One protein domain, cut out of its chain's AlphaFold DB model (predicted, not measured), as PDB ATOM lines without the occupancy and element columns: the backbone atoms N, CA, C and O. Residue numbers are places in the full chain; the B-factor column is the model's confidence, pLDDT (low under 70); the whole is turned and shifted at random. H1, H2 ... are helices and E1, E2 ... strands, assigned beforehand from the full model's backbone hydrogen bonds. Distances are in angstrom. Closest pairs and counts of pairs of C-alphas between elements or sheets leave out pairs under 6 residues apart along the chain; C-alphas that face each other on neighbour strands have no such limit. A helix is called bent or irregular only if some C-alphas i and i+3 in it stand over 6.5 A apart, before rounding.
ATOM      1  N   CYS A  21     -34.184 -25.844  -4.608       93.88
ATOM      2  CA  CYS A  21     -34.028 -26.967  -3.689       93.88
ATOM      3  C   CYS A  21     -32.696 -27.697  -3.918       93.88
ATOM      4  O   CYS A  21     -32.010 -27.497  -4.926       93.88
ATOM      5  N   CYS A  22     -32.301 -28.539  -2.965       96.19
ATOM      6  CA  CYS A  22     -31.128 -29.394  -3.102       96.19
ATOM      7  C   CYS A  22     -31.289 -30.325  -4.311       96.19
ATOM      8  O   CYS A  22     -32.175 -31.176  -4.318       96.19
ATOM      9  N   GLY A  23     -30.405 -30.217  -5.307       95.25
ATOM     10  CA  GLY A  23     -30.517 -30.994  -6.548       95.25
ATOM     11  C   GLY A  23     -30.425 -32.517  -6.376       95.25
ATOM     12  O   GLY A  23     -30.895 -33.243  -7.243       95.25
ATOM     13  N   GLY A  24     -29.851 -32.995  -5.265       96.00
ATOM     14  CA  GLY A  24     -29.772 -34.422  -4.938       96.00
ATOM     15  C   GLY A  24     -31.073 -34.944  -4.332       96.00
ATOM     16  O   GLY A  24     -31.849 -35.626  -4.989       96.00
ATOM     17  N   CYS A  25     -31.329 -34.611  -3.065       96.19
ATOM     18  CA  CYS A  25     -32.472 -35.161  -2.329       96.19
ATOM     19  C   CYS A  25     -33.803 -34.425  -2.552       96.19
ATOM     20  O   CYS A  25     -34.857 -34.977  -2.246       96.19
ATOM     21  N   LYS A  26     -33.769 -33.169  -3.020       94.12
ATOM     22  CA  LYS A  26     -34.932 -32.271  -3.169       94.12
ATOM     23  C   LYS A  26     -35.732 -32.002  -1.881       94.12
ATOM     24  O   LYS A  26     -36.790 -31.397  -1.959       94.12
ATOM     25  N   GLN A  27     -35.216 -32.394  -0.711       92.31
ATOM     26  CA  GLN A  27     -35.917 -32.277   0.581       92.31
ATOM     27  C   GLN A  27     -35.701 -30.942   1.304       92.31
ATOM     28  O   GLN A  27     -36.397 -30.650   2.264       92.31
ATOM     29  N   VAL A  28     -34.696 -30.155   0.916       94.19
ATOM     30  CA  VAL A  28     -34.354 -28.888   1.585       94.19
ATOM     31  C   VAL A  28     -34.154 -27.791   0.556       94.19
ATOM     32  O   VAL A  28     -33.668 -28.059  -0.550       94.19
ATOM     33  N   SER A  29     -34.494 -26.562   0.937       95.50
ATOM     34  CA  SER A  29     -34.530 -25.416   0.031       95.50
ATOM     35  C   SER A  29     -33.672 -24.252   0.518       95.50
ATOM     36  O   SER A  29     -33.481 -24.040   1.718       95.50
ATOM     37  N   TYR A  30     -33.113 -23.506  -0.436       95.75
ATOM     38  CA  TYR A  30     -32.175 -22.414  -0.198       95.75
ATOM     39  C   TYR A  30     -32.518 -21.195  -1.059       95.75
ATOM     40  O   TYR A  30     -32.794 -21.311  -2.255       95.75
ATOM     41  N   CYS A  31     -32.448 -19.997  -0.475       94.81
ATOM     42  CA  CYS A  31     -32.625 -18.755  -1.233       94.81
ATOM     43  C   CYS A  31     -31.393 -18.396  -2.084       94.81
ATOM     44  O   CYS A  31     -31.504 -17.607  -3.019       94.81
ATOM     45  N   SER A  32     -30.218 -18.954  -1.768       94.44
ATOM     46  CA  SER A  32     -28.957 -18.688  -2.464       94.44
ATOM     47  C   SER A  32     -28.001 -19.883  -2.408       94.44
ATOM     48  O   SER A  32     -28.094 -20.742  -1.529       94.44
ATOM     49  N   THR A  33     -27.027 -19.905  -3.322       94.75
ATOM     50  CA  THR A  33     -25.918 -20.874  -3.299       94.75
ATOM     51  C   THR A  33     -25.076 -20.750  -2.025       94.75
ATOM     52  O   THR A  33     -24.515 -21.737  -1.563       94.75
ATOM     53  N   GLU A  34     -24.999 -19.554  -1.438       94.75
ATOM     54  CA  GLU A  34     -24.258 -19.320  -0.196       94.75
ATOM     55  C   GLU A  34     -24.875 -20.087   0.977       94.75
ATOM     56  O   GLU A  34     -24.187 -20.857   1.642       94.75
ATOM     57  N   HIS A  35     -26.196 -19.993   1.163       95.06
ATOM     58  CA  HIS A  35     -26.890 -20.758   2.203       95.06
ATOM     59  C   HIS A  35     -26.815 -22.270   1.959       95.06
ATOM     60  O   HIS A  35     -26.703 -23.044   2.909       95.06
ATOM     61  N   GLN A  36     -26.803 -22.710   0.695       95.44
ATOM     62  CA  GLN A  36     -26.564 -24.117   0.373       95.44
ATOM     63  C   GLN A  36     -25.161 -24.572   0.809       95.44
ATOM     64  O   GLN A  36     -25.023 -25.642   1.403       95.44
ATOM     65  N   LYS A  37     -24.119 -23.776   0.532       94.62
ATOM     66  CA  LYS A  37     -22.740 -24.069   0.955       94.62
ATOM     67  C   LYS A  37     -22.610 -24.075   2.478       94.62
ATOM     68  O   LYS A  37     -21.999 -24.994   3.015       94.62
ATOM     69  N   GLN A  38     -23.231 -23.111   3.158       92.56
ATOM     70  CA  GLN A  38     -23.266 -23.024   4.618       92.56
ATOM     71  C   GLN A  38     -23.912 -24.264   5.254       92.56
ATOM     72  O   GLN A  38     -23.391 -24.796   6.231       92.56
ATOM     73  N   ALA A  39     -25.016 -24.761   4.687       92.75
ATOM     74  CA  ALA A  39     -25.714 -25.945   5.191       92.75
ATOM     75  C   ALA A  39     -24.991 -27.267   4.873       92.75
ATOM     76  O   ALA A  39     -25.202 -28.279   5.548       92.75
ATOM     77  N   TRP A  40     -24.149 -27.295   3.834       94.81
ATOM     78  CA  TRP A  40     -23.595 -28.530   3.273       94.81
ATOM     79  C   TRP A  40     -22.844 -29.431   4.267       94.81
ATOM     80  O   TRP A  40     -23.071 -30.643   4.210       94.81
ATOM     81  N   PRO A  41     -22.009 -28.923   5.198       92.81
ATOM     82  CA  PRO A  41     -21.313 -29.772   6.164       92.81
ATOM     83  C   PRO A  41     -22.254 -30.650   7.000       92.81
ATOM     84  O   PRO A  41     -21.935 -31.809   7.259       92.81
ATOM     85  N   LYS A  42     -23.431 -30.127   7.370       91.69
ATOM     86  CA  LYS A  42     -24.469 -30.858   8.114       91.69
ATOM     87  C   LYS A  42     -25.409 -31.623   7.176       91.69
ATOM     88  O   LYS A  42     -25.824 -32.735   7.476       91.69
ATOM     89  N   HIS A  43     -25.687 -31.090   5.989       95.56
ATOM     90  CA  HIS A  43     -26.618 -31.716   5.054       95.56
ATOM     91  C   HIS A  43     -26.026 -32.902   4.275       95.56
ATOM     92  O   HIS A  43     -26.765 -33.807   3.911       95.56
ATOM     93  N   LYS A  44     -24.717 -32.948   3.995       96.19
ATOM     94  CA  LYS A  44     -24.113 -33.915   3.052       96.19
ATOM     95  C   LYS A  44     -24.476 -35.378   3.329       96.19
ATOM     96  O   LYS A  44     -24.755 -36.117   2.385       96.19
ATOM     97  N   LYS A  45     -24.445 -35.813   4.594       96.94
ATOM     98  CA  LYS A  45     -24.783 -37.200   4.968       96.94
ATOM     99  C   LYS A  45     -26.290 -37.433   4.916       96.94
ATOM    100  O   LYS A  45     -26.721 -38.386   4.274       96.94
ATOM    101  N   LEU A  46     -27.077 -36.508   5.471       97.06
ATOM    102  CA  LEU A  46     -28.539 -36.534   5.372       97.06
ATOM    103  C   LEU A  46     -29.025 -36.573   3.921       97.06
ATOM    104  O   LEU A  46     -29.920 -37.334   3.594       97.06
ATOM    105  N   CYS A  47     -28.391 -35.826   3.017       97.81
ATOM    106  CA  CYS A  47     -28.718 -35.815   1.597       97.81
ATOM    107  C   CYS A  47     -28.639 -37.220   0.989       97.81
ATOM    108  O   CYS A  47     -29.498 -37.587   0.192       97.81
ATOM    109  N   LYS A  48     -27.630 -38.014   1.368       97.75
ATOM    110  CA  LYS A  48     -27.508 -39.411   0.929       97.75
ATOM    111  C   LYS A  48     -28.582 -40.295   1.556       97.75
ATOM    112  O   LYS A  48     -29.172 -41.098   0.847       97.75
ATOM    113  N   ILE A  49     -28.856 -40.117   2.849       97.38
ATOM    114  CA  ILE A  49     -29.908 -40.853   3.566       97.38
ATOM    115  C   ILE A  49     -31.270 -40.607   2.905       97.38
ATOM    116  O   ILE A  49     -31.971 -41.555   2.578       97.38
ATOM    117  N   TYR A  50     -31.598 -39.350   2.602       96.00
ATOM    118  CA  TYR A  50     -32.852 -38.958   1.956       96.00
ATOM    119  C   TYR A  50     -32.995 -39.445   0.512       96.00
ATOM    120  O   TYR A  50     -34.107 -39.494   0.001       96.00
ATOM    121  N   GLN A  51     -31.886 -39.756  -0.163       97.19
ATOM    122  CA  GLN A  51     -31.897 -40.343  -1.507       97.19
ATOM    123  C   GLN A  51     -31.985 -41.874  -1.480       97.19
ATOM    124  O   GLN A  51     -32.230 -42.478  -2.522       97.19
ATOM    125  N   SER A  52     -31.749 -42.512  -0.330       96.69
ATOM    126  CA  SER A  52     -31.760 -43.968  -0.225       96.69
ATOM    127  C   SER A  52     -33.187 -44.502  -0.298       96.69
ATOM    128  O   SER A  52     -34.064 -44.035   0.426       96.69
ATOM    129  N   SER A  53     -33.410 -45.530  -1.115       96.25
ATOM    130  CA  SER A  53     -34.652 -46.315  -1.091       96.25
ATOM    131  C   SER A  53     -34.767 -47.197   0.155       96.25
ATOM    132  O   SER A  53     -35.866 -47.607   0.513       96.25
ATOM    133  N   ASN A  54     -33.640 -47.475   0.814       96.88
ATOM    134  CA  ASN A  54     -33.562 -48.214   2.067       96.88
ATOM    135  C   ASN A  54     -32.700 -47.414   3.059       96.88
ATOM    136  O   ASN A  54     -31.489 -47.651   3.162       96.88
ATOM    137  N   PRO A  55     -33.247 -46.353   3.677       95.38
ATOM    138  CA  PRO A  55     -32.504 -45.555   4.642       95.38
ATOM    139  C   PRO A  55     -32.206 -46.377   5.908       95.38
ATOM    140  O   PRO A  55     -32.986 -47.262   6.262       95.38
ATOM    141  N   PRO A  56     -31.091 -46.101   6.608       96.69
ATOM    142  CA  PRO A  56     -30.842 -46.706   7.912       96.69
ATOM    143  C   PRO A  56     -31.951 -46.319   8.911       96.69
ATOM    144  O   PRO A  56     -32.572 -45.264   8.741       96.69
ATOM    145  N   PRO A  57     -32.194 -47.125   9.962       96.88
ATOM    146  CA  PRO A  57     -33.152 -46.781  11.010       96.88
ATOM    147  C   PRO A  57     -32.841 -45.414  11.632       96.88
ATOM    148  O   PRO A  57     -31.675 -45.074  11.849       96.88
ATOM    149  N   ALA A  58     -33.875 -44.612  11.896       94.94
ATOM    150  CA  ALA A  58     -33.726 -43.213  12.312       94.94
ATOM    151  C   ALA A  58     -32.983 -43.030  13.648       94.94
ATOM    152  O   ALA A  58     -32.444 -41.959  13.908       94.94
ATOM    153  N   ASP A  59     -32.933 -44.071  14.477       96.06
ATOM    154  CA  ASP A  59     -32.248 -44.101  15.766       96.06
ATOM    155  C   ASP A  59     -30.747 -44.428  15.671       96.06
ATOM    156  O   ASP A  59     -30.038 -44.373  16.673       96.06
ATOM    157  N   THR A  60     -30.238 -44.713  14.470       97.06
ATOM    158  CA  THR A  60     -28.825 -45.073  14.235       97.06
ATOM    159  C   THR A  60     -27.952 -43.903  13.775       97.06
ATOM    160  O   THR A  60     -26.744 -44.061  13.589       97.06
ATOM    161  N   TYR A  61     -28.535 -42.720  13.569       97.12
ATOM    162  CA  TYR A  61     -27.815 -41.521  13.152       97.12
ATOM    163  C   TYR A  61     -28.455 -40.255  13.727       97.12
ATOM    164  O   TYR A  61     -29.641 -40.204  14.027       97.12
ATOM    165  N   CYS A  62     -27.672 -39.186  13.834       97.38
ATOM    166  CA  CYS A  62     -28.176 -37.879  14.231       97.38
ATOM    167  C   CYS A  62     -29.095 -37.298  13.151       97.38
ATOM    168  O   CYS A  62     -28.640 -37.009  12.038       97.38
ATOM    169  N   GLY A  63     -30.356 -37.037  13.491       96.56
ATOM    170  CA  GLY A  63     -31.351 -36.526  12.544       96.56
ATOM    171  C   GLY A  63     -31.050 -35.143  11.947       96.56
ATOM    172  O   GLY A  63     -31.642 -34.788  10.932       96.56
ATOM    173  N   LEU A  64     -30.102 -34.382  12.514       95.88
ATOM    174  CA  LEU A  64     -29.722 -33.044  12.028       95.88
ATOM    175  C   LEU A  64     -28.443 -33.012  11.184       95.88
ATOM    176  O   LEU A  64     -28.172 -32.021  10.505       95.88
ATOM    177  N   CYS A  65     -27.631 -34.073  11.205       95.75
ATOM    178  CA  CYS A  65     -26.374 -34.085  10.447       95.75
ATOM    179  C   CYS A  65     -25.998 -35.421   9.796       95.75
ATOM    180  O   CYS A  65     -25.054 -35.470   9.006       95.75
ATOM    181  N   GLY A  66     -26.706 -36.508  10.108       96.62
ATOM    182  CA  GLY A  66     -26.443 -37.850   9.587       96.62
ATOM    183  C   GLY A  66     -25.168 -38.505  10.128       96.62
ATOM    184  O   GLY A  66     -24.666 -39.448   9.518       96.62
ATOM    185  N   ASN A  67     -24.583 -37.992  11.216       95.56
ATOM    186  CA  ASN A  67     -23.450 -38.634  11.887       95.56
ATOM    187  C   ASN A  67     -23.909 -39.830  12.728       95.56
ATOM    188  O   ASN A  67     -24.984 -39.784  13.308       95.56
ATOM    189  N   ILE A  68     -23.042 -40.837  12.840       95.19
ATOM    190  CA  ILE A  68     -23.228 -42.043  13.669       95.19
ATOM    191  C   ILE A  68     -22.340 -42.044  14.932       95.19
ATOM    192  O   ILE A  68     -22.243 -43.058  15.609       95.19
ATOM    193  N   GLY A  69     -21.606 -40.946  15.183       85.19
ATOM    194  CA  GLY A  69     -20.770 -40.772  16.388       85.19
ATOM    195  C   GLY A  69     -21.633 -40.672  17.648       85.19
ATOM    196  O   GLY A  69     -22.833 -40.817  17.497       85.19
ATOM    197  N   PRO A  70     -21.082 -40.412  18.849       93.31
ATOM    198  CA  PRO A  70     -21.854 -40.446  20.095       93.31
ATOM    199  C   PRO A  70     -23.234 -39.795  19.938       93.31
ATOM    200  O   PRO A  70     -23.336 -38.658  19.465       93.31
ATOM    201  N   LEU A  71     -24.285 -40.570  20.212       95.81
ATOM    202  CA  LEU A  71     -25.674 -40.160  20.040       95.81
ATOM    203  C   LEU A  71     -26.365 -40.140  21.397       95.81
ATOM    204  O   LEU A  71     -26.152 -41.017  22.230       95.81
ATOM    205  N   THR A  72     -27.246 -39.168  21.563       95.75
ATOM    206  CA  THR A  72     -28.197 -39.071  22.664       95.75
ATOM    207  C   THR A  72     -29.603 -38.869  22.094       95.75
ATOM    208  O   THR A  72     -29.814 -38.882  20.878       95.75
ATOM    209  N   THR A  73     -30.590 -38.718  22.967       96.88
ATOM    210  CA  THR A  73     -31.990 -38.482  22.608       96.88
ATOM    211  C   THR A  73     -32.414 -37.105  23.095       96.88
ATOM    212  O   THR A  73     -32.154 -36.760  24.243       96.88
ATOM    213  N   THR A  74     -33.088 -36.326  22.246       96.25
ATOM    214  CA  THR A  74     -33.634 -35.026  22.659       96.25
ATOM    215  C   THR A  74     -34.692 -35.190  23.749       96.25
ATOM    216  O   THR A  74     -35.519 -36.103  23.701       96.25
ATOM    217  N   GLU A  75     -34.711 -34.277  24.715       94.31
ATOM    218  CA  GLU A  75     -35.734 -34.264  25.768       94.31
ATOM    219  C   GLU A  75     -37.104 -33.859  25.206       94.31
ATOM    220  O   GLU A  75     -38.105 -34.515  25.484       94.31
ATOM    221  N   CYS A  76     -37.119 -32.860  24.315       95.31
ATOM    222  CA  CYS A  76     -38.334 -32.245  23.783       95.31
ATOM    223  C   CYS A  76     -39.141 -33.124  22.813       95.31
ATOM    224  O   CYS A  76     -40.366 -33.095  22.840       95.31
ATOM    225  N   CYS A  77     -38.483 -33.891  21.934       94.81
ATOM    226  CA  CYS A  77     -39.161 -34.669  20.887       94.81
ATOM    227  C   CYS A  77     -38.698 -36.124  20.773       94.81
ATOM    228  O   CYS A  77     -39.130 -36.830  19.864       94.81
ATOM    229  N   ARG A  78     -37.842 -36.587  21.696       96.06
ATOM    230  CA  ARG A  78     -37.398 -37.985  21.800       96.06
ATOM    231  C   ARG A  78     -36.780 -38.541  20.511       96.06
ATOM    232  O   ARG A  78     -36.973 -39.708  20.182       96.06
ATOM    233  N   ARG A  79     -36.015 -37.717  19.785       96.88
ATOM    234  CA  ARG A  79     -35.324 -38.112  18.548       96.88
ATOM    235  C   ARG A  79     -33.814 -38.184  18.735       96.88
ATOM    236  O   ARG A  79     -33.233 -37.425  19.510       96.88
ATOM    237  N   THR A  80     -33.184 -39.078  17.984       97.94
ATOM    238  CA  THR A  80     -31.740 -39.309  18.047       97.94
ATOM    239  C   THR A  80     -30.945 -38.140  17.466       97.94
ATOM    240  O   THR A  80     -31.157 -37.697  16.331       97.94
ATOM    241  N   ILE A  81     -29.990 -37.645  18.249       97.19
ATOM    242  CA  ILE A  81     -29.169 -36.469  17.956       97.19
ATOM    243  C   ILE A  81     -27.727 -36.695  18.425       97.19
ATOM    244  O   ILE A  81     -27.469 -37.607  19.201       97.19
ATOM    245  N   CYS A  82     -26.764 -35.907  17.938       95.50
ATOM    246  CA  CYS A  82     -25.385 -35.998  18.428       95.50
ATOM    247  C   CYS A  82     -25.309 -35.630  19.913       95.50
ATOM    248  O   CYS A  82     -25.906 -34.642  20.330       95.50
ATOM    249  N   ASP A  83     -24.529 -36.392  20.669       92.19
ATOM    250  CA  ASP A  83     -24.148 -36.095  22.047       92.19
ATOM    251  C   ASP A  83     -22.896 -35.200  22.058       92.19
ATOM    252  O   ASP A  83     -21.771 -35.666  22.227       92.19
ATOM    253  N   ASP A  84     -23.089 -33.920  21.729       81.56
ATOM    254  CA  ASP A  84     -22.012 -32.972  21.409       81.56
ATOM    255  C   ASP A  84     -22.115 -31.630  22.156       81.56
ATOM    256  O   ASP A  84     -21.514 -30.626  21.752       81.56
ATOM    257  N   GLU A  85     -22.884 -31.578  23.248       73.00
ATOM    258  CA  GLU A  85     -23.053 -30.345  24.031       73.00
ATOM    259  C   GLU A  85     -21.782 -29.960  24.789       73.00
ATOM    260  O   GLU A  85     -21.385 -28.795  24.785       73.00
ATOM    261  N   GLN A  86     -21.115 -30.950  25.382       70.50
ATOM    262  CA  GLN A  86     -19.871 -30.785  26.141       70.50
ATOM    263  C   GLN A  86     -18.673 -30.335  25.293       70.50
ATOM    264  O   GLN A  86     -17.719 -29.768  25.823       70.50
ATOM    265  N   ASP A  87     -18.743 -30.517  23.973       68.31
ATOM    266  CA  ASP A  87     -17.703 -30.083  23.038       68.31
ATOM    267  C   ASP A  87     -17.815 -28.586  22.687       68.31
ATOM    268  O   ASP A  87     -16.948 -28.025  22.004       68.31
ATOM    269  N   TYR A  88     -18.878 -27.905  23.140       68.69
ATOM    270  CA  TYR A  88     -19.076 -26.483  22.883       68.69
ATOM    271  C   TYR A  88     -18.083 -25.627  23.674       68.69
ATOM    272  O   TYR A  88     -18.204 -25.414  24.880       68.69
ATOM    273  N   GLN A  89     -17.138 -25.032  22.955       70.12
ATOM    274  CA  GLN A  89     -16.266 -24.003  23.503       70.12
ATOM    275  C   GLN A  89     -17.007 -22.663  23.549       70.12
ATOM    276  O   GLN A  89     -17.437 -22.128  22.518       70.12
ATOM    277  N   MET A  90     -17.151 -22.105  24.751       63.12
ATOM    278  CA  MET A  90     -17.776 -20.799  24.969       63.12
ATOM    279  C   MET A  90     -17.101 -19.720  24.102       63.12
ATOM    280  O   MET A  90     -15.899 -19.771  23.862       63.12
ATOM    281  N   PHE A  91     -17.880 -18.754  23.602       61.03
ATOM    282  CA  PHE A  91     -17.434 -17.662  22.711       61.03
ATOM    283  C   PHE A  91     -17.013 -18.052  21.284       61.03
ATOM    284  O   PHE A  91     -16.667 -17.172  20.500       61.03
ATOM    285  N   THR A  92     -17.121 -19.322  20.882       58.69
ATOM    286  CA  THR A  92     -16.841 -19.724  19.487       58.69
ATOM    287  C   THR A  92     -18.030 -19.545  18.538       58.69
ATOM    288  O   THR A  92     -17.864 -19.706  17.331       58.69
ATOM    289  N   TYR A  93     -19.233 -19.254  19.064       56.25
ATOM    290  CA  TYR A  93     -20.508 -19.253  18.315       56.25
ATOM    291  C   TYR A  93     -20.650 -20.467  17.371       56.25
ATOM    292  O   TYR A  93     -21.281 -20.397  16.318       56.25
ATOM    293  N   SER A  94     -20.031 -21.589  17.749       56.31
ATOM    294  CA  SER A  94     -19.866 -22.748  16.888       56.31
ATOM    295  C   SER A  94     -21.208 -23.424  16.608       56.31
ATOM    296  O   SER A  94     -21.903 -23.866  17.523       56.31
ATOM    297  N   ASN A  95     -21.543 -23.575  15.324       61.56
ATOM    298  CA  ASN A  95     -22.694 -24.360  14.866       61.56
ATOM    299  C   ASN A  95     -22.407 -25.877  14.837       61.56
ATOM    300  O   ASN A  95     -23.078 -26.643  14.138       61.56
ATOM    301  N   VAL A  96     -21.370 -26.328  15.550       68.38
ATOM    302  CA  VAL A  96     -20.944 -27.730  15.539       68.38
ATOM    303  C   VAL A  96     -21.848 -28.598  16.411       68.38
ATOM    304  O   VAL A  96     -22.135 -29.710  15.978       68.38
ATOM    305  N   SER A  97     -22.387 -28.087  17.522       86.88
ATOM    306  CA  SER A  97     -23.194 -28.893  18.449       86.88
ATOM    307  C   SER A  97     -24.658 -29.014  18.006       86.88
ATOM    308  O   SER A  97     -25.424 -28.053  18.107       86.88
ATOM    309  N   CYS A  98     -25.058 -30.171  17.471       93.19
ATOM    310  CA  CYS A  98     -26.425 -30.420  17.014       93.19
ATOM    311  C   CYS A  98     -27.437 -30.307  18.156       93.19
ATOM    312  O   CYS A  98     -28.439 -29.619  17.967       93.19
ATOM    313  N   ASN A  99     -27.186 -30.943  19.308       93.06
ATOM    314  CA  ASN A  99     -28.159 -30.956  20.406       93.06
ATOM    315  C   ASN A  99     -28.372 -29.548  20.967       93.06
ATOM    316  O   ASN A  99     -29.479 -29.016  20.931       93.06
ATOM    317  N   ARG A 100     -27.275 -28.857  21.284       90.81
ATOM    318  CA  ARG A 100     -27.316 -27.467  21.746       90.81
ATOM    319  C   ARG A 100     -28.051 -26.535  20.775       90.81
ATOM    320  O   ARG A 100     -28.812 -25.670  21.204       90.81
ATOM    321  N   ASN A 101     -27.802 -26.654  19.468       91.81
ATOM    322  CA  ASN A 101     -28.453 -25.787  18.481       91.81
ATOM    323  C   ASN A 101     -29.934 -26.122  18.307       91.81
ATOM    324  O   ASN A 101     -30.735 -25.204  18.149       91.81
ATOM    325  N   HIS A 102     -30.303 -27.401  18.388       94.94
ATOM    326  CA  HIS A 102     -31.702 -27.806  18.455       94.94
ATOM    327  C   HIS A 102     -32.382 -27.186  19.681       94.94
ATOM    328  O   HIS A 102     -33.387 -26.494  19.531       94.94
ATOM    329  N   CYS A 103     -31.769 -27.337  20.859       92.44
ATOM    330  CA  CYS A 103     -32.260 -26.805  22.126       92.44
ATOM    331  C   CYS A 103     -32.456 -25.278  22.088       92.44
ATOM    332  O   CYS A 103     -33.468 -24.751  22.540       92.44
ATOM    333  N   ARG A 104     -31.504 -24.548  21.493       89.62
ATOM    334  CA  ARG A 104     -31.471 -23.079  21.542       89.62
ATOM    335  C   ARG A 104     -32.259 -22.372  20.436       89.62
ATOM    336  O   ARG A 104     -32.654 -21.226  20.629       89.62
ATOM    337  N   TYR A 105     -32.406 -22.987  19.264       91.00
ATOM    338  CA  TYR A 105     -32.826 -22.277  18.047       91.00
ATOM    339  C   TYR A 105     -34.024 -22.915  17.334       91.00
ATOM    340  O   TYR A 105     -34.233 -22.656  16.146       91.00
ATOM    341  N   THR A 106     -34.798 -23.747  18.031       94.94
ATOM    342  CA  THR A 106     -36.018 -24.353  17.486       94.94
ATOM    343  C   THR A 106     -37.222 -24.088  18.372       94.94
ATOM    344  O   THR A 106     -37.125 -24.088  19.601       94.94
ATOM    345  N   LEU A 107     -38.386 -23.958  17.732       94.88
ATOM    346  CA  LEU A 107     -39.661 -23.863  18.439       94.88
ATOM    347  C   LEU A 107     -39.998 -25.157  19.185       94.88
ATOM    348  O   LEU A 107     -40.630 -25.089  20.230       94.88
ATOM    349  N   CYS A 108     -39.532 -26.313  18.700       95.50
ATOM    350  CA  CYS A 108     -39.694 -27.601  19.374       95.50
ATOM    351  C   CYS A 108     -39.111 -27.590  20.791       95.50
ATOM    352  O   CYS A 108     -39.781 -27.974  21.747       95.50
ATOM    353  N   SER A 109     -37.868 -27.131  20.928       95.31
ATOM    354  CA  SER A 109     -37.211 -27.085  22.234       95.31
ATOM    355  C   SER A 109     -37.731 -25.939  23.091       95.31
ATOM    356  O   SER A 109     -37.963 -26.136  24.277       95.31
ATOM    357  N   PHE A 110     -37.997 -24.773  22.494       95.12
ATOM    358  CA  PHE A 110     -38.613 -23.652  23.205       95.12
ATOM    359  C   PHE A 110     -39.977 -24.029  23.809       95.12
ATOM    360  O   PHE A 110     -40.223 -23.786  24.983       95.12
ATOM    361  N   HIS A 111     -40.838 -24.684  23.026       96.00
ATOM    362  CA  HIS A 111     -42.153 -25.156  23.470       96.00
ATOM    363  C   HIS A 111     -42.068 -26.110  24.664       96.00
ATOM    364  O   HIS A 111     -42.871 -26.005  25.588       96.00
ATOM    365  N   HIS A 112     -41.096 -27.023  24.647       96.38
ATOM    366  CA  HIS A 112     -40.854 -27.947  25.750       96.38
ATOM    367  C   HIS A 112     -40.316 -27.232  26.998       96.38
ATOM    368  O   HIS A 112     -40.846 -27.425  28.086       96.38
ATOM    369  N   ASN A 113     -39.297 -26.385  26.836       94.88
ATOM    370  CA  ASN A 113     -38.606 -25.732  27.950       94.88
ATOM    371  C   ASN A 113     -39.494 -24.730  28.705       94.88
ATOM    372  O   ASN A 113     -39.323 -24.559  29.907       94.88
ATOM    373  N   GLU A 114     -40.439 -24.089  28.013       95.19
ATOM    374  CA  GLU A 114     -41.409 -23.162  28.616       95.19
ATOM    375  C   GLU A 114     -42.703 -23.851  29.088       95.19
ATOM    376  O   GLU A 114     -43.657 -23.175  29.473       95.19
ATOM    377  N   ASP A 115     -42.768 -25.187  29.038       95.25
ATOM    378  CA  ASP A 115     -43.923 -25.987  29.466       95.25
ATOM    379  C   ASP A 115     -45.255 -25.515  28.844       95.25
ATOM    380  O   ASP A 115     -46.256 -25.195  29.495       95.25
ATOM    381  N   HIS A 116     -45.283 -25.433  27.512       94.69
ATOM    382  CA  HIS A 116     -46.480 -25.031  26.774       94.69
ATOM    383  C   HIS A 116     -47.523 -26.161  26.612       94.69
ATOM    384  O   HIS A 116     -48.535 -25.958  25.931       94.69
ATOM    385  N   GLY A 117     -47.324 -27.305  27.277       92.25
ATOM    386  CA  GLY A 117     -48.196 -28.485  27.256       92.25
ATOM    387  C   GLY A 117     -47.932 -29.446  26.089       92.25
ATOM    388  O   GLY A 117     -47.024 -29.248  25.287       92.25
ATOM    389  N   ASP A 118     -48.771 -30.478  25.952       87.81
ATOM    390  CA  ASP A 118     -48.567 -31.600  25.010       87.81
ATOM    391  C   ASP A 118     -48.921 -31.291  23.537       87.81
ATOM    392  O   ASP A 118     -48.900 -32.170  22.672       87.81
ATOM    393  N   GLY A 119     -49.299 -30.046  23.238       89.25
ATOM    394  CA  GLY A 119     -49.646 -29.608  21.886       89.25
ATOM    395  C   GLY A 119     -48.437 -29.504  20.951       89.25
ATOM    396  O   GLY A 119     -47.287 -29.453  21.379       89.25
ATOM    397  N   LYS A 120     -48.697 -29.416  19.642       89.19
ATOM    398  CA  LYS A 120     -47.659 -29.127  18.646       89.19
ATOM    399  C   LYS A 120     -47.257 -27.656  18.709       89.19
ATOM    400  O   LYS A 120     -48.114 -26.775  18.714       89.19
ATOM    401  N   TRP A 121     -45.956 -27.382  18.674       91.25
ATOM    402  CA  TRP A 121     -45.436 -26.012  18.682       91.25
ATOM    403  C   TRP A 121     -45.870 -25.203  17.447       91.25
ATOM    404  O   TRP A 121     -45.971 -23.979  17.531       91.25
ATOM    405  N   GLN A 122     -46.165 -25.869  16.321       87.56
ATOM    406  CA  GLN A 122     -46.685 -25.242  15.098       87.56
ATOM    407  C   GLN A 122     -48.030 -24.537  15.333       87.56
ATOM    408  O   GLN A 122     -48.293 -23.503  14.726       87.56
ATOM    409  N   ASP A 123     -48.845 -25.076  16.242       88.00
ATOM    410  CA  ASP A 123     -50.198 -24.597  16.547       88.00
ATOM    411  C   ASP A 123     -50.247 -23.817  17.878       88.00
ATOM    412  O   ASP A 123     -51.309 -23.418  18.355       88.00
ATOM    413  N   CYS A 124     -49.092 -23.609  18.519       92.50
ATOM    414  CA  CYS A 124     -49.003 -23.034  19.854       92.50
ATOM    415  C   CYS A 124     -48.951 -21.498  19.810       92.50
ATOM    416  O   CYS A 124     -47.911 -20.891  19.537       92.50
ATOM    417  N   GLU A 125     -50.061 -20.842  20.164       92.56
ATOM    418  CA  GLU A 125     -50.124 -19.372  20.233       92.56
ATOM    419  C   GLU A 125     -49.161 -18.785  21.280       92.56
ATOM    420  O   GLU A 125     -48.636 -17.691  21.079       92.56
ATOM    421  N   LYS A 126     -48.848 -19.511  22.366       94.31
ATOM    422  CA  LYS A 126     -47.818 -19.075  23.329       94.31
ATOM    423  C   LYS A 126     -46.439 -18.996  22.667       94.31
ATOM    424  O   LYS A 126     -45.725 -18.018  22.866       94.31
ATOM    425  N   CYS A 127     -46.088 -19.979  21.829       93.25
ATOM    426  CA  CYS A 127     -44.842 -19.947  21.062       93.25
ATOM    427  C   CYS A 127     -44.795 -18.751  20.117       93.25
ATOM    428  O   CYS A 127     -43.795 -18.046  20.081       93.25
ATOM    429  N   LYS A 128     -45.880 -18.495  19.386       90.12
ATOM    430  CA  LYS A 128     -45.975 -17.376  18.442       90.12
ATOM    431  C   LYS A 128     -45.860 -16.011  19.121       90.12
ATOM    432  O   LYS A 128     -45.120 -15.155  18.647       90.12
ATOM    433  N   ASN A 129     -46.541 -15.828  20.250       91.12
ATOM    434  CA  ASN A 129     -46.608 -14.544  20.950       91.12
ATOM    435  C   ASN A 129     -45.342 -14.200  21.754       91.12
ATOM    436  O   ASN A 129     -45.222 -13.075  22.233       91.12
ATOM    437  N   ASN A 130     -44.385 -15.126  21.885       89.69
ATOM    438  CA  ASN A 130     -43.118 -14.865  22.575       89.69
ATOM    439  C   ASN A 130     -42.105 -14.065  21.729       89.69
ATOM    440  O   ASN A 130     -41.082 -13.605  22.234       89.69
ATOM    441  N   PHE A 131     -42.360 -13.895  20.431       86.94
ATOM    442  CA  PHE A 131     -41.436 -13.215  19.529       86.94
ATOM    443  C   PHE A 131     -41.912 -11.797  19.224       86.94
ATOM    444  O   PHE A 131     -43.039 -11.591  18.784       86.94
ATOM    445  N   MET A 132     -41.015 -10.818  19.389       85.06
ATOM    446  CA  MET A 132     -41.276  -9.434  18.969       85.06
ATOM    447  C   MET A 132     -41.445  -9.314  17.449       85.06
ATOM    448  O   MET A 132     -42.241  -8.513  16.975       85.06
ATOM    449  N   GLU A 133     -40.697 -10.120  16.693       87.62
ATOM    450  CA  GLU A 133     -40.675 -10.102  15.234       87.62
ATOM    451  C   GLU A 133     -41.140 -11.456  14.700       87.62
ATOM    452  O   GLU A 133     -40.553 -12.494  15.024       87.62
ATOM    453  N   VAL A 134     -42.155 -11.444  13.831       89.19
ATOM    454  CA  VAL A 134     -42.693 -12.663  13.197       89.19
ATOM    455  C   VAL A 134     -41.595 -13.407  12.431       89.19
ATOM    456  O   VAL A 134     -41.547 -14.633  12.465       89.19
ATOM    457  N   GLU A 135     -40.658 -12.685  11.809       92.44
ATOM    458  CA  GLU A 135     -39.521 -13.281  11.100       92.44
ATOM    459  C   GLU A 135     -38.690 -14.217  12.001       92.44
ATOM    460  O   GLU A 135     -38.271 -15.285  11.555       92.44
ATOM    461  N   SER A 136     -38.487 -13.871  13.276       90.81
ATOM    462  CA  SER A 136     -37.731 -14.708  14.221       90.81
ATOM    463  C   SER A 136     -38.482 -15.986  14.593       90.81
ATOM    464  O   SER A 136     -37.875 -17.057  14.654       90.81
ATOM    465  N   TYR A 137     -39.799 -15.888  14.791       92.44
ATOM    466  CA  TYR A 137     -40.671 -17.039  15.034       92.44
ATOM    467  C   TYR A 137     -40.627 -18.022  13.854       92.44
ATOM    468  O   TYR A 137     -40.337 -19.208  14.029       92.44
ATOM    469  N   ILE A 138     -40.806 -17.518  12.628       93.12
ATOM    470  CA  ILE A 138     -40.743 -18.335  11.409       93.12
ATOM    471  C   ILE A 138     -39.330 -18.894  11.176       93.12
ATOM    472  O   ILE A 138     -39.175 -20.053  10.779       93.12
ATOM    473  N   GLY A 139     -38.292 -18.108  11.466       93.44
ATOM    474  CA  GLY A 139     -36.892 -18.534  11.440       93.44
ATOM    475  C   GLY A 139     -36.654 -19.806  12.246       93.44
ATOM    476  O   GLY A 139     -36.123 -20.785  11.720       93.44
ATOM    477  N   GLN A 140     -37.115 -19.835  13.497       93.38
ATOM    478  CA  GLN A 140     -36.959 -21.011  14.354       93.38
ATOM    479  C   GLN A 140     -37.795 -22.212  13.896       93.38
ATOM    480  O   GLN A 140     -37.333 -23.345  14.027       93.38
ATOM    481  N   GLY A 141     -38.983 -22.000  13.321       93.44
ATOM    482  CA  GLY A 141     -39.827 -23.086  12.796       93.44
ATOM    483  C   GLY A 141     -39.349 -23.697  11.471       93.44
ATOM    484  O   GLY A 141     -39.722 -24.816  11.126       93.44
ATOM    485  N   THR A 142     -38.508 -22.985  10.717       93.62
ATOM    486  CA  THR A 142     -38.029 -23.413   9.384       93.62
ATOM    487  C   THR A 142     -36.538 -23.752   9.350       93.62
ATOM    488  O   THR A 142     -36.029 -24.244   8.343       93.62
ATOM    489  N   SER A 143     -35.826 -23.500  10.449       93.06
ATOM    490  CA  SER A 143     -34.386 -23.701  10.572       93.06
ATOM    491  C   SER A 143     -33.951 -25.147  10.309       93.06
ATOM    492  O   SER A 143     -34.624 -26.103  10.687       93.06
ATOM    493  N   SER A 144     -32.748 -25.305   9.753       93.62
ATOM    494  CA  SER A 144     -32.034 -26.582   9.604       93.62
ATOM    495  C   SER A 144     -31.665 -27.272  10.928       93.62
ATOM    496  O   SER A 144     -31.143 -28.386  10.908       93.62
ATOM    497  N   PHE A 145     -31.936 -26.634  12.070       94.50
ATOM    498  CA  PHE A 145     -31.858 -27.265  13.388       94.50
ATOM    499  C   PHE A 145     -33.119 -28.063  13.754       94.50
ATOM    500  O   PHE A 145     -33.127 -28.755  14.771       94.50
ATOM    501  N   ASN A 146     -34.174 -27.990  12.941       94.88
ATOM    502  CA  ASN A 146     -35.340 -28.856  13.070       94.88
ATOM    503  C   ASN A 146     -35.082 -30.204  12.399       94.88
ATOM    504  O   ASN A 146     -34.407 -30.296  11.368       94.88
ATOM    505  N   PHE A 147     -35.659 -31.257  12.973       95.19
ATOM    506  CA  PHE A 147     -35.726 -32.547  12.298       95.19
ATOM    507  C   PHE A 147     -36.552 -32.408  11.022       95.19
ATOM    508  O   PHE A 147     -37.464 -31.589  10.959       95.19
ATOM    509  N   LYS A 148     -36.239 -33.221  10.006       90.88
ATOM    510  CA  LYS A 148     -36.880 -33.157   8.684       90.88
ATOM    511  C   LYS A 148     -38.406 -33.074   8.772       90.88
ATOM    512  O   LYS A 148     -38.999 -32.231   8.113       90.88
ATOM    513  N   ASP A 149     -38.997 -33.924   9.603       89.56
ATOM    514  CA  ASP A 149     -40.452 -34.074   9.714       89.56
ATOM    515  C   ASP A 149     -41.124 -32.908  10.459       89.56
ATOM    516  O   ASP A 149     -42.346 -32.793  10.457       89.56
ATOM    517  N   ASP A 150     -40.324 -32.040  11.078       89.69
ATOM    518  CA  ASP A 150     -40.779 -30.886  11.847       89.69
ATOM    519  C   ASP A 150     -40.545 -29.560  11.113       89.69
ATOM    520  O   ASP A 150     -41.034 -28.525  11.563       89.69
ATOM    521  N   VAL A 151     -39.798 -29.556  10.001       82.62
ATOM    522  CA  VAL A 151     -39.571 -28.331   9.227       82.62
ATOM    523  C   VAL A 151     -40.917 -27.814   8.732       82.62
ATOM    524  O   VAL A 151     -41.640 -28.502   8.015       82.62
ATOM    525  N   TRP A 152     -41.244 -26.576   9.095       84.56
ATOM    526  CA  TRP A 152     -42.490 -25.955   8.674       84.56
ATOM    527  C   TRP A 152     -42.461 -25.691   7.163       84.56
ATOM    528  O   TRP A 152     -41.837 -24.738   6.706       84.56
ATOM    529  N   GLU A 153     -43.109 -26.550   6.373       73.19
ATOM    530  CA  GLU A 153     -43.075 -26.458   4.904       73.19
ATOM    531  C   GLU A 153     -43.829 -25.233   4.369       73.19
ATOM    532  O   GLU A 153     -43.375 -24.590   3.424       73.19
ATOM    533  N   ASN A 154     -44.955 -24.894   5.004       81.75
ATOM    534  CA  ASN A 154     -45.828 -23.780   4.631       81.75
ATOM    535  C   ASN A 154     -45.966 -22.784   5.794       81.75
ATOM    536  O   ASN A 154     -47.037 -22.696   6.404       81.75
ATOM    537  N   PRO A 155     -44.884 -22.077   6.161       85.81
ATOM    538  CA  PRO A 155     -44.942 -21.099   7.232       85.81
ATOM    539  C   PRO A 155     -45.808 -19.894   6.824       85.81
ATOM    540  O   PRO A 155     -45.862 -19.552   5.637       85.81
ATOM    541  N   PRO A 156     -46.449 -19.206   7.786       85.50
ATOM    542  CA  PRO A 156     -47.073 -17.915   7.538       85.50
ATOM    543  C   PRO A 156     -46.105 -16.939   6.849       85.50
ATOM    544  O   PRO A 156     -44.921 -16.901   7.203       85.50
ATOM    545  N   PRO A 157     -46.579 -16.131   5.880       87.12
ATOM    546  CA  PRO A 157     -45.751 -15.086   5.299       87.12
ATOM    547  C   PRO A 157     -45.400 -14.047   6.368       87.12
ATOM    548  O   PRO A 157     -46.182 -13.784   7.282       87.12
ATOM    549  N   PHE A 158     -44.235 -13.427   6.224       89.81
ATOM    550  CA  PHE A 158     -43.795 -12.335   7.082       89.81
ATOM    551  C   PHE A 158     -43.234 -11.197   6.232       89.81
ATOM    552  O   PHE A 158     -42.664 -11.422   5.161       89.81
ATOM    553  N   GLU A 159     -43.387  -9.975   6.729       90.62
ATOM    554  CA  GLU A 159     -42.722  -8.812   6.153       90.62
ATOM    555  C   GLU A 159     -41.279  -8.741   6.666       90.62
ATOM    556  O   GLU A 159     -41.064  -8.934   7.866       90.62
TER     557      GLU A 159
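Overview. This is residues 21 to 159 of the 189 residues of the protein "MYND-type zinc finger protein samB" of Phialocephala subalpina (UniProt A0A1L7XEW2). Little regular structure: loops make up most of this model, with short helices H2, H4 and H5 gathered round H3, kinked helix H1 set apart from these four, and the small antiparallel hairpin E1-E2 beside H2. The printed part has 139 residues, with five named helices and two strands in the order H1, E1, E2, H2, H3, H4, H5; it is mostly helix, though named elements hold only 54 residues. It is compact, radius of gyration of the C-alphas 15.1 A, spanning 38 by 33 by 32 A.

Arrangement. H1, residues 33 to 51, is irregular, with C-alphas 38 and 41 7.2 A apart. In the hairpin of E1, residues 71 to 73, and E2, residues 80 to 82, N 72 and O 81 are within hydrogen-bond range at 2.8 A. H3, residues 107 to 113, touches H5, residues 134 to 142, about perpendicular at 88 degrees; their closest C-alphas, Leu 107 and Gln 140, are 5.7 A apart. H2, residues 98 to 105, and H3 touch only at the corner, closest C-alphas Cys 103 and Ser 109, 5.0 A. H4, residues 125 to 129, only just touches H3, with 3 pairs of C-alphas within 8 A, the closest His 111 and Cys 127. O i to N i+4 pairs are within range throughout H2, H3, H4 and H5, and in 10 of 15 in H1.

Along the chain. H1 begins at C-alpha 33 (-25.918, -20.874, -3.299) and is 20.4 A long; H5, 12.3 A, ends at C-alpha 142 (-38.029, -23.413, 9.384).

Size, cuts and confidence. The printed part has no cut; links H1 to E1, E2 to H2 and H3 to H4 are long. Residues 87 to 88 and 90 to 96 have pLDDT under 70.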